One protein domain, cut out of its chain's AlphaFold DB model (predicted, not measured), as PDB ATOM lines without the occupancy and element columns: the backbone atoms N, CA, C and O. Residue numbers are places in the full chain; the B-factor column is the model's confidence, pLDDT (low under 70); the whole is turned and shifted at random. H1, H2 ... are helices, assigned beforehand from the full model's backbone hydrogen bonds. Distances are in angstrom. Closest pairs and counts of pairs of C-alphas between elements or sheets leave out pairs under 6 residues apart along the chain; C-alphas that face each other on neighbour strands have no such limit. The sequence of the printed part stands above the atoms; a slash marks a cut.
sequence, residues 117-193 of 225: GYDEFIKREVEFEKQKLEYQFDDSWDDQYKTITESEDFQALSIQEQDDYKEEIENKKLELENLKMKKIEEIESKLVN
ATOM      1  N   GLY A 117     212.001 203.210 222.438       85.88
ATOM      2  CA  GLY A 117     211.767 204.616 222.121       85.88
ATOM      3  C   GLY A 117     212.607 205.573 222.969       85.88
ATOM      4  O   GLY A 117     213.288 205.184 223.922       85.88
ATOM      5  N   TYR A 118     212.564 206.857 222.607       82.50
ATOM      6  CA  TYR A 118     213.302 207.911 223.311       82.50
ATOM      7  C   TYR A 118     212.822 208.087 224.758       82.50
ATOM      8  O   TYR A 118     213.641 208.211 225.667       82.50
ATOM      9  N   ASP A 119     211.513 207.992 224.995       81.38
ATOM     10  CA  ASP A 119     210.932 208.114 226.336       81.38
ATOM     11  C   ASP A 119     211.465 207.047 227.296       81.38
ATOM     12  O   ASP A 119     211.683 207.311 228.478       81.38
ATOM     13  N   GLU A 120     211.692 205.831 226.799       82.75
ATOM     14  CA  GLU A 120     212.200 204.736 227.619       82.75
ATOM     15  C   GLU A 120     213.694 204.884 227.919       82.75
ATOM     16  O   GLU A 120     214.130 204.606 229.039       82.75
ATOM     17  N   PHE A 121     214.469 205.397 226.961       83.38
ATOM     18  CA  PHE A 121     215.857 205.788 227.200       83.38
ATOM     19  C   PHE A 121     215.950 206.859 228.293       83.38
ATOM     20  O   PHE A 121     216.716 206.705 229.241       83.38
ATOM     21  N   ILE A 122     215.119 207.901 228.215       80.50
ATOM     22  CA  ILE A 122     215.109 208.984 229.201       80.50
ATOM     23  C   ILE A 122     214.677 208.484 230.584       80.50
ATOM     24  O   ILE A 122     215.294 208.854 231.580       80.50
ATOM     25  N   LYS A 123     213.675 207.599 230.666       83.25
ATOM     26  CA  LYS A 123     213.293 206.957 231.936       83.25
ATOM     27  C   LYS A 123     214.449 206.181 232.558       83.25
ATOM     28  O   LYS A 123     214.654 206.283 233.762       83.25
ATOM     29  N   ARG A 124     215.212 205.428 231.758       84.56
ATOM     30  CA  ARG A 124     216.388 204.698 232.258       84.56
ATOM     31  C   ARG A 124     217.506 205.625 232.704       84.56
ATOM     32  O   ARG A 124     218.123 205.342 233.720       84.56
ATOM     33  N   GLU A 125     217.756 206.708 231.975       81.50
ATOM     34  CA  GLU A 125     218.783 207.680 232.357       81.50
ATOM     35  C   GLU A 125     218.428 208.346 233.691       81.50
ATOM     36  O   GLU A 125     219.269 208.439 234.579       81.50
ATOM     37  N   VAL A 126     217.160 208.724 233.878       81.19
ATOM     38  CA  VAL A 126     216.674 209.283 235.147       81.19
ATOM     39  C   VAL A 126     216.722 208.267 236.277       81.19
ATOM     40  O   VAL A 126     217.151 208.609 237.373       81.19
ATOM     41  N   GLU A 127     216.327 207.021 236.031       84.88
ATOM     42  CA  GLU A 127     216.428 205.962 237.035       84.88
ATOM     43  C   GLU A 127     217.892 205.718 237.432       84.88
ATOM     44  O   GLU A 127     218.203 205.561 238.609       84.88
ATOM     45  N   PHE A 128     218.815 205.773 236.472       85.00
ATOM     46  CA  PHE A 128     220.244 205.670 236.743       85.00
ATOM     47  C   PHE A 128     220.777 206.876 237.530       85.00
ATOM     48  O   PHE A 128     221.541 206.702 238.480       85.00
ATOM     49  N   GLU A 129     220.364 208.100 237.186       80.50
ATOM     50  CA  GLU A 129     220.703 209.300 237.958       80.50
ATOM     51  C   GLU A 129     220.140 209.234 239.379       80.50
ATOM     52  O   GLU A 129     220.851 209.566 240.328       80.50
ATOM     53  N   LYS A 130     218.904 208.753 239.539       83.06
ATOM     54  CA  LYS A 130     218.262 208.540 240.834       83.06
ATOM     55  C   LYS A 130     219.040 207.529 241.665       83.06
ATOM     56  O   LYS A 130     219.410 207.852 242.788       83.06
ATOM     57  N   GLN A 131     219.369 206.368 241.102       84.12
ATOM     58  CA  GLN A 131     220.173 205.350 241.781       84.12
ATOM     59  C   GLN A 131     221.543 205.893 242.169       84.12
ATOM     60  O   GLN A 131     221.980 205.732 243.301       84.12
ATOM     61  N   LYS A 132     222.223 206.606 241.268       85.44
ATOM     62  CA  LYS A 132     223.508 207.241 241.576       85.44
ATOM     63  C   LYS A 132     223.392 208.229 242.738       85.44
ATOM     64  O   LYS A 132     224.295 208.298 243.567       85.44
ATOM     65  N   LEU A 133     222.310 208.999 242.783       81.62
ATOM     66  CA  LEU A 133     222.040 209.949 243.855       81.62
ATOM     67  C   LEU A 133     221.687 209.213 245.157       81.62
ATOM     68  O   LEU A 133     222.147 209.620 246.212       81.62
ATOM     69  N   GLU A 134     220.966 208.096 245.103       80.50
ATOM     70  CA  GLU A 134     220.743 207.216 246.257       80.50
ATOM     71  C   GLU A 134     222.066 206.680 246.815       80.50
ATOM     72  O   GLU A 134     222.368 206.936 247.975       80.50
ATOM     73  N   TYR A 135     222.908 206.075 245.973       82.56
ATOM     74  CA  TYR A 135     224.218 205.555 246.382       82.56
ATOM     75  C   TYR A 135     225.125 206.630 246.994       82.56
ATOM     76  O   TYR A 135     225.748 206.401 248.024       82.56
ATOM     77  N   GLN A 136     225.195 207.822 246.390       78.56
ATOM     78  CA  GLN A 136     226.034 208.905 246.917       78.56
ATOM     79  C   GLN A 136     225.581 209.405 248.291       78.56
ATOM     80  O   GLN A 136     226.418 209.850 249.076       78.56
ATOM     81  N   PHE A 137     224.277 209.387 248.560       74.44
ATOM     82  CA  PHE A 137     223.733 209.853 249.830       74.44
ATOM     83  C   PHE A 137     223.836 208.780 250.916       74.44
ATOM     84  O   PHE A 137     224.240 209.112 252.029       74.44
ATOM     85  N   ASP A 138     223.538 207.522 250.589       75.50
ATOM     86  CA  ASP A 138     223.529 206.426 251.561       75.50
ATOM     87  C   ASP A 138     224.954 206.103 252.050       75.50
ATOM     88  O   ASP A 138     225.196 206.091 253.257       75.50
ATOM     89  N   ASP A 139     225.930 205.969 251.139       72.19
ATOM     90  CA  ASP A 139     227.318 205.654 251.517       72.19
ATOM     91  C   ASP A 139     227.967 206.801 252.311       72.19
ATOM     92  O   ASP A 139     228.720 206.587 253.259       72.19
ATOM     93  N   SER A 140     227.669 208.053 251.950       74.12
ATOM     94  CA  SER A 140     228.294 209.209 252.594       74.12
ATOM     95  C   SER A 140     227.728 209.491 253.985       74.12
ATOM     96  O   SER A 140     228.469 209.956 254.853       74.12
ATOM     97  N   TRP A 141     226.433 209.248 254.199       75.69
ATOM     98  CA  TRP A 141     225.773 209.544 255.468       75.69
ATOM     99  C   TRP A 141     226.056 208.486 256.533       75.69
ATOM    100  O   TRP A 141     226.430 208.843 257.650       75.69
ATOM    101  N   ASP A 142     225.937 207.201 256.196       78.50
ATOM    102  CA  ASP A 142     226.134 206.116 257.164       78.50
ATOM    103  C   ASP A 142     227.573 206.064 257.690       78.50
ATOM    104  O   ASP A 142     227.797 205.822 258.881       78.50
ATOM    105  N   ASP A 143     228.554 206.349 256.833       80.69
ATOM    106  CA  ASP A 143     229.960 206.421 257.232       80.69
ATOM    107  C   ASP A 143     230.232 207.630 258.140       80.69
ATOM    108  O   ASP A 143     230.956 207.515 259.135       80.69
ATOM    109  N   GLN A 144     229.612 208.782 257.862       77.88
ATOM    110  CA  GLN A 144     229.706 209.967 258.723       77.88
ATOM    111  C   GLN A 144     229.033 209.734 260.078       77.88
ATOM    112  O   GLN A 144     229.616 210.055 261.114       77.88
ATOM    113  N   TYR A 145     227.846 209.125 260.086       81.50
ATOM    114  CA  TYR A 145     227.105 208.798 261.300       81.50
ATOM    115  C   TYR A 145     227.901 207.862 262.212       81.50
ATOM    116  O   TYR A 145     228.059 208.137 263.406       81.50
ATOM    117  N   LYS A 146     228.461 206.780 261.653       81.50
ATOM    118  CA  LYS A 146     229.311 205.845 262.405       81.50
ATOM    119  C   LYS A 146     230.554 206.532 262.947       81.50
ATOM    120  O   LYS A 146     230.819 206.429 264.137       81.50
ATOM    121  N   THR A 147     231.255 207.300 262.115       83.94
ATOM    122  CA  THR A 147     232.476 208.013 262.525       83.94
ATOM    123  C   THR A 147     232.215 208.976 263.687       83.94
ATOM    124  O   THR A 147     233.007 209.041 264.625       83.94
ATOM    125  N   ILE A 148     231.100 209.709 263.655       80.12
ATOM    126  CA  ILE A 148     230.734 210.652 264.720       80.12
ATOM    127  C   ILE A 148     230.346 209.900 265.998       80.12
ATOM    128  O   ILE A 148     230.814 210.252 267.078       80.12
ATOM    129  N   THR A 149     229.549 208.834 265.884       79.44
ATOM    130  CA  THR A 149     229.063 208.058 267.040       79.44
ATOM    131  C   THR A 149     230.179 207.243 267.711       79.44
ATOM    132  O   THR A 149     230.136 206.987 268.915       79.44
ATOM    133  N   GLU A 150     231.196 206.841 266.947       84.06
ATOM    134  CA  GLU A 150     232.380 206.126 267.438       84.06
ATOM    135  C   GLU A 150     233.490 207.064 267.942       84.06
ATOM    136  O   GLU A 150     234.476 206.589 268.506       84.06
ATOM    137  N   SER A 151     233.350 208.385 267.772       86.12
ATOM    138  CA  SER A 151     234.359 209.347 268.225       86.12
ATOM    139  C   SER A 151     234.467 209.395 269.755       86.12
ATOM    140  O   SER A 151     233.463 209.342 270.472       86.12
ATOM    141  N   GLU A 152     235.696 209.532 270.268       76.75
ATOM    142  CA  GLU A 152     235.947 209.676 271.712       76.75
ATOM    143  C   GLU A 152     235.225 210.903 272.290       76.75
ATOM    144  O   GLU A 152     234.711 210.843 273.407       76.75
ATOM    145  N   ASP A 153     235.109 211.977 271.502       78.19
ATOM    146  CA  ASP A 153     234.406 213.202 271.885       78.19
ATOM    147  C   ASP A 153     232.906 212.958 272.105       78.19
ATOM    148  O   ASP A 153     232.343 213.456 273.075       78.19
ATOM    149  N   PHE A 154     232.260 212.149 271.258       82.94
ATOM    150  CA  PHE A 154     230.843 211.808 271.405       82.94
ATOM    151  C   PHE A 154     230.595 210.868 272.593       82.94
ATOM    152  O   PHE A 154     229.628 211.037 273.336       82.94
ATOM    153  N   GLN A 155     231.486 209.900 272.825       82.81
ATOM    154  CA  GLN A 155     231.367 208.976 273.959       82.81
ATOM    155  C   GLN A 155     231.644 209.639 275.315       82.81
ATOM    156  O   GLN A 155     231.144 209.164 276.335       82.81
ATOM    157  N   ALA A 156     232.410 210.734 275.335       83.88
ATOM    158  CA  ALA A 156     232.685 211.521 276.534       83.88
ATOM    159  C   ALA A 156     231.522 212.443 276.957       83.88
ATOM    160  O   ALA A 156     231.527 212.935 278.089       83.88
ATOM    161  N   LEU A 157     230.535 212.675 276.081       84.12
ATOM    162  CA  LEU A 157     229.336 213.462 276.389       84.12
ATOM    163  C   LEU A 157     228.436 212.747 277.403       84.12
ATOM    164  O   LEU A 157     228.405 211.515 277.483       84.12
ATOM    165  N   SER A 158     227.658 213.516 278.165       85.75
ATOM    166  CA  SER A 158     226.627 212.934 279.026       85.75
ATOM    167  C   SER A 158     225.525 212.269 278.194       85.75
ATOM    168  O   SER A 158     225.289 212.632 277.047       85.75
ATOM    169  N   ILE A 159     224.805 211.309 278.781       84.56
ATOM    170  CA  ILE A 159     223.721 210.578 278.094       84.56
ATOM    171  C   ILE A 159     222.685 211.544 277.497       84.56
ATOM    172  O   ILE A 159     222.182 211.320 276.405       84.56
ATOM    173  N   GLN A 160     222.408 212.640 278.202       83.88
ATOM    174  CA  GLN A 160     221.431 213.636 277.780       83.88
ATOM    175  C   GLN A 160     221.937 214.463 276.586       83.88
ATOM    176  O   GLN A 160     221.204 214.660 275.628       83.88
ATOM    177  N   GLU A 161     223.217 214.844 276.589       82.50
ATOM    178  CA  GLU A 161     223.852 215.532 275.456       82.50
ATOM    179  C   GLU A 161     224.017 214.614 274.234       82.50
ATOM    180  O   GLU A 161     223.903 215.076 273.105       82.50
ATOM    181  N   GLN A 162     224.252 213.313 274.434       83.50
ATOM    182  CA  GLN A 162     224.298 212.338 273.337       83.50
ATOM    183  C   GLN A 162     222.945 212.196 272.636       83.50
ATOM    184  O   GLN A 162     222.909 212.012 271.419       83.50
ATOM    185  N   ASP A 163     221.844 212.252 273.386       85.12
ATOM    186  CA  ASP A 163     220.498 212.160 272.820       85.12
ATOM    187  C   ASP A 163     220.124 213.438 272.052       85.12
ATOM    188  O   ASP A 163     219.669 213.331 270.913       85.12
ATOM    189  N   ASP A 164     220.436 214.621 272.591       84.38
ATOM    190  CA  ASP A 164     220.252 215.900 271.885       84.38
ATOM    191  C   ASP A 164     221.064 215.940 270.571       84.38
ATOM    192  O   ASP A 164     220.588 216.388 269.525       84.38
ATOM    193  N   TYR A 165     222.295 215.418 270.591       81.94
ATOM    194  CA  TYR A 165     223.171 215.396 269.418       81.94
ATOM    195  C   TYR A 165     222.710 214.385 268.357       81.94
ATOM    196  O   TYR A 165     222.796 214.657 267.158       81.94
ATOM    197  N   LYS A 166     222.171 213.230 268.774       84.31
ATOM    198  CA  LYS A 166     221.503 212.288 267.858       84.31
ATOM    199  C   LYS A 166     220.277 212.923 267.217       84.31
ATOM    200  O   LYS A 166     220.067 212.732 266.024       84.31
ATOM    201  N   GLU A 167     219.495 213.688 267.974       86.50
ATOM    202  CA  GLU A 167     218.339 214.407 267.441       86.50
ATOM    203  C   GLU A 167     218.765 215.456 266.397       86.50
ATOM    204  O   GLU A 167     218.161 215.548 265.329       86.50
ATOM    205  N   GLU A 168     219.854 216.195 266.632       84.31
ATOM    206  CA  GLU A 168     220.402 217.142 265.650       84.31
ATOM    207  C   GLU A 168     220.876 216.446 264.362       84.31
ATOM    208  O   GLU A 168     220.638 216.931 263.251       84.31
ATOM    209  N   ILE A 169     221.532 215.294 264.495       82.00
ATOM    210  CA  ILE A 169     221.977 214.477 263.364       82.00
ATOM    211  C   ILE A 169     220.782 213.932 262.575       82.00
ATOM    212  O   ILE A 169     220.779 214.006 261.345       82.00
ATOM    213  N   GLU A 170     219.737 213.461 263.251       83.81
ATOM    214  CA  GLU A 170     218.552 212.929 262.579       83.81
ATOM    215  C   GLU A 170     217.730 214.039 261.903       83.81
ATOM    216  O   GLU A 170     217.195 213.846 260.811       83.81
ATOM    217  N   ASN A 171     217.733 215.252 262.463       86.12
ATOM    218  CA  ASN A 171     217.199 216.436 261.790       86.12
ATOM    219  C   ASN A 171     217.989 216.773 260.513       86.12
ATOM    220  O   ASN A 171     217.386 217.027 259.469       86.12
ATOM    221  N   LYS A 172     219.329 216.706 260.543       83.25
ATOM    222  CA  LYS A 172     220.177 216.904 259.348       83.25
ATOM    223  C   LYS A 172     219.939 215.836 258.282       83.25
ATOM    224  O   LYS A 172     219.902 216.155 257.093       83.25
ATOM    225  N   LYS A 173     219.729 214.582 258.688       82.56
ATOM    226  CA  LYS A 173     219.327 213.499 257.781       82.56
ATOM    227  C   LYS A 173     218.013 213.830 257.082       82.56
ATOM    228  O   LYS A 173     217.922 213.727 255.862       82.56
ATOM    229  N   LEU A 174     217.023 214.295 257.839       84.62
ATOM    230  CA  LEU A 174     215.712 214.651 257.308       84.62
ATOM    231  C   LEU A 174     215.787 215.860 256.354       84.62
ATOM    232  O   LEU A 174     215.108 215.898 255.328       84.62
ATOM    233  N   GLU A 175     216.657 216.835 256.628       85.00
ATOM    234  CA  GLU A 175     216.963 217.928 255.694       85.00
ATOM    235  C   GLU A 175     217.608 217.426 254.395       85.00
ATOM    236  O   GLU A 175     217.216 217.850 253.302       85.00
ATOM    237  N   LEU A 176     218.565 216.500 254.488       80.38
ATOM    238  CA  LEU A 176     219.225 215.891 253.332       80.38
ATOM    239  C   LEU A 176     218.262 215.037 252.497       80.38
ATOM    240  O   LEU A 176     218.276 215.139 251.269       80.38
ATOM    241  N   GLU A 177     217.385 214.261 253.134       81.44
ATOM    242  CA  GLU A 177     216.318 213.514 252.461       81.44
ATOM    243  C   GLU A 177     215.355 214.456 251.731       81.44
ATOM    244  O   GLU A 177     215.021 214.228 250.567       81.44
ATOM    245  N   ASN A 178     214.981 215.578 252.350       85.88
ATOM    246  CA  ASN A 178     214.163 216.598 251.694       85.88
ATOM    247  C   ASN A 178     214.870 217.225 250.477       85.88
ATOM    248  O   ASN A 178     214.227 217.510 249.465       85.88
ATOM    249  N   LEU A 179     216.189 217.434 250.536       83.62
ATOM    250  CA  LEU A 179     216.972 217.905 249.387       83.62
ATOM    251  C   LEU A 179     217.071 216.850 248.279       83.62
ATOM    252  O   LEU A 179     216.992 217.204 247.100       83.62
ATOM    253  N   LYS A 180     217.214 215.570 248.638       80.38
ATOM    254  CA  LYS A 180     217.177 214.435 247.706       80.38
ATOM    255  C   LYS A 180     215.833 214.381 246.986       80.38
ATOM    256  O   LYS A 180     215.815 214.372 245.759       80.38
ATOM    257  N   MET A 181     214.726 214.456 247.726       81.50
ATOM    258  CA  MET A 181     213.377 214.473 247.155       81.50
ATOM    259  C   MET A 181     213.164 215.657 246.211       81.50
ATOM    260  O   MET A 181     212.717 215.454 245.088       81.50
ATOM    261  N   LYS A 182     213.589 216.869 246.592       85.81
ATOM    262  CA  LYS A 182     213.526 218.039 245.697       85.81
ATOM    263  C   LYS A 182     214.324 217.843 244.409       85.81
ATOM    264  O   LYS A 182     213.842 218.189 243.337       85.81
ATOM    265  N   LYS A 183     215.534 217.279 244.486       80.25
ATOM    266  CA  LYS A 183     216.342 216.995 243.288       80.25
ATOM    267  C   LYS A 183     215.694 215.940 242.397       80.25
ATOM    268  O   LYS A 183     215.735 216.083 241.180       80.25
ATOM    269  N   ILE A 184     215.092 214.909 242.985       79.44
ATOM    270  CA  ILE A 184     214.347 213.890 242.240       79.44
ATOM    271  C   ILE A 184     213.138 214.533 241.543       79.44
ATOM    272  O   ILE A 184     212.988 214.366 240.337       79.44
ATOM    273  N   GLU A 185     212.356 215.359 242.240       84.25
ATOM    274  CA  GLU A 185     211.235 216.112 241.650       84.25
ATOM    275  C   GLU A 185     211.690 217.066 240.527       84.25
ATOM    276  O   GLU A 185     211.037 217.197 239.486       84.25
ATOM    277  N   GLU A 186     212.843 217.724 240.680       82.00
ATOM    278  CA  GLU A 186     213.446 218.544 239.622       82.00
ATOM    279  C   GLU A 186     213.837 217.718 238.389       82.00
ATOM    280  O   GLU A 186     213.726 218.200 237.260       82.00
ATOM    281  N   ILE A 187     214.311 216.486 238.577       74.38
ATOM    282  CA  ILE A 187     214.655 215.580 237.475       74.38
ATOM    283  C   ILE A 187     213.376 215.064 236.796       74.38
ATOM    284  O   ILE A 187     213.275 215.097 235.567       74.38
ATOM    285  N   GLU A 188     212.360 214.678 237.566       76.94
ATOM    286  CA  GLU A 188     211.070 214.202 237.052       76.94
ATOM    287  C   GLU A 188     210.303 215.296 236.291       76.94
ATOM    288  O   GLU A 188     209.780 215.061 235.200       76.94
ATOM    289  N   SER A 189     210.293 216.532 236.791       77.31
ATOM    290  CA  SER A 189     209.646 217.665 236.110       77.31
ATOM    291  C   SER A 189     210.313 218.030 234.774       77.31
ATOM    292  O   SER A 189     209.644 218.501 233.846       77.31
ATOM    293  N   LYS A 190     211.618 217.766 234.622       69.00
ATOM    294  CA  LYS A 190     212.318 217.887 233.333       69.00
ATOM    295  C   LYS A 190     211.902 216.801 232.341       69.00
ATOM    296  O   LYS A 190     212.044 217.026 231.143       69.00
ATOM    297  N   LEU A 191     211.398 215.661 232.810       67.69
ATOM    298  CA  LEU A 191     210.965 214.535 231.980       67.69
ATOM    299  C   LEU A 191     209.586 214.793 231.359       67.69
ATOM    300  O   LEU A 191     209.394 214.557 230.171       67.69
ATOM    301  N   VAL A 192     208.664 215.381 232.128       65.56
ATOM    302  CA  VAL A 192     207.297 215.721 231.672       65.56
ATOM    303  C   VAL A 192     207.291 216.763 230.544       65.56
ATOM    304  O   VAL A 192     206.383 216.786 229.719       65.56
ATOM    305  N   ASN A 193     208.312 217.621 230.483       63.25
ATOM    306  CA  ASN A 193     208.377 218.732 229.530       63.25
ATOM    307  C   ASN A 193     209.154 218.426 228.237       63.25
ATOM    308  O   ASN A 193     209.293 219.321 227.397       63.25
TER     309      ASN A 193
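What this domain is: This is residues 117 to 193 of the 225 residues of an uncharacterized protein of Saccharomycodes ludwigii (UniProt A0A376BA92). Two long helices, H1 and H3, lie side by side and run opposite ways, and the chain folds back between them at one end of a narrow rod. The very short helix H2 sits in that turn, and the two ends of the printed part come back to the opposite end of the rod. The printed part has 77 residues with three named helices, in the order H1, H2, H3, and no named strand; its class is all helix. The whole is extended, with a radius of gyration of the C-alphas of 17.7 A, and the C-alphas span 59 by 17 by 10 A.

How they stand to each other: H1, residues 118 to 149, touches H3, residues 159 to 192, with 8 pairs of C-alphas within 8 A. Their closest C-alphas are those of Lys 130 and Ile 184, 6.8 A apart. Their lines stand at a shallow tilt of 10 degrees, and they run opposite ways. H2, residues 152 to 155, is close to H1 but not clearly touching it; the closest C-alphas of the two are those of Ile 148 and Phe 154, 6.8 A apart. H2 is also close to H3 but not clearly touching it, and here the closest C-alphas are those of Phe 154 and Gln 162, 6.8 A apart. In H3 every pair of O i and N i+4 is within hydrogen-bond range, and in H1 26 of 28 such pairs are; H2 is too short for such a pair.

Where its parts are: H1 begins at Tyr 118, whose C-alpha is at (213.302, 207.911, 223.311), and ends at Thr 149, 46.5 A from first to last C-alpha. Two residues later H2 runs from Glu 152, with its C-alpha at (235.947, 209.676, 271.712), to Gln 155. Three more residues lead to H3, the longest helix with 34 residues. It runs from Ile 159 to Val 192, whose C-alpha is at (207.297, 215.721, 231.672), and is 49.5 A from first to last C-alpha.

The domain as a whole: The two C-alphas farthest apart are those of Gly 117 and Ser 158, 59.4 A apart. The first and last printed C-alphas, those of Gly 117 and Asn 193, are 16.3 A apart. The printed part runs from residue 117 to 193 and has no cut. The links from H1 to H2 and from H2 to H3 are both tight, and no link is long. The mean pLDDT of the printed part of this model is 81.0, and residues 190 to 193 are under 70.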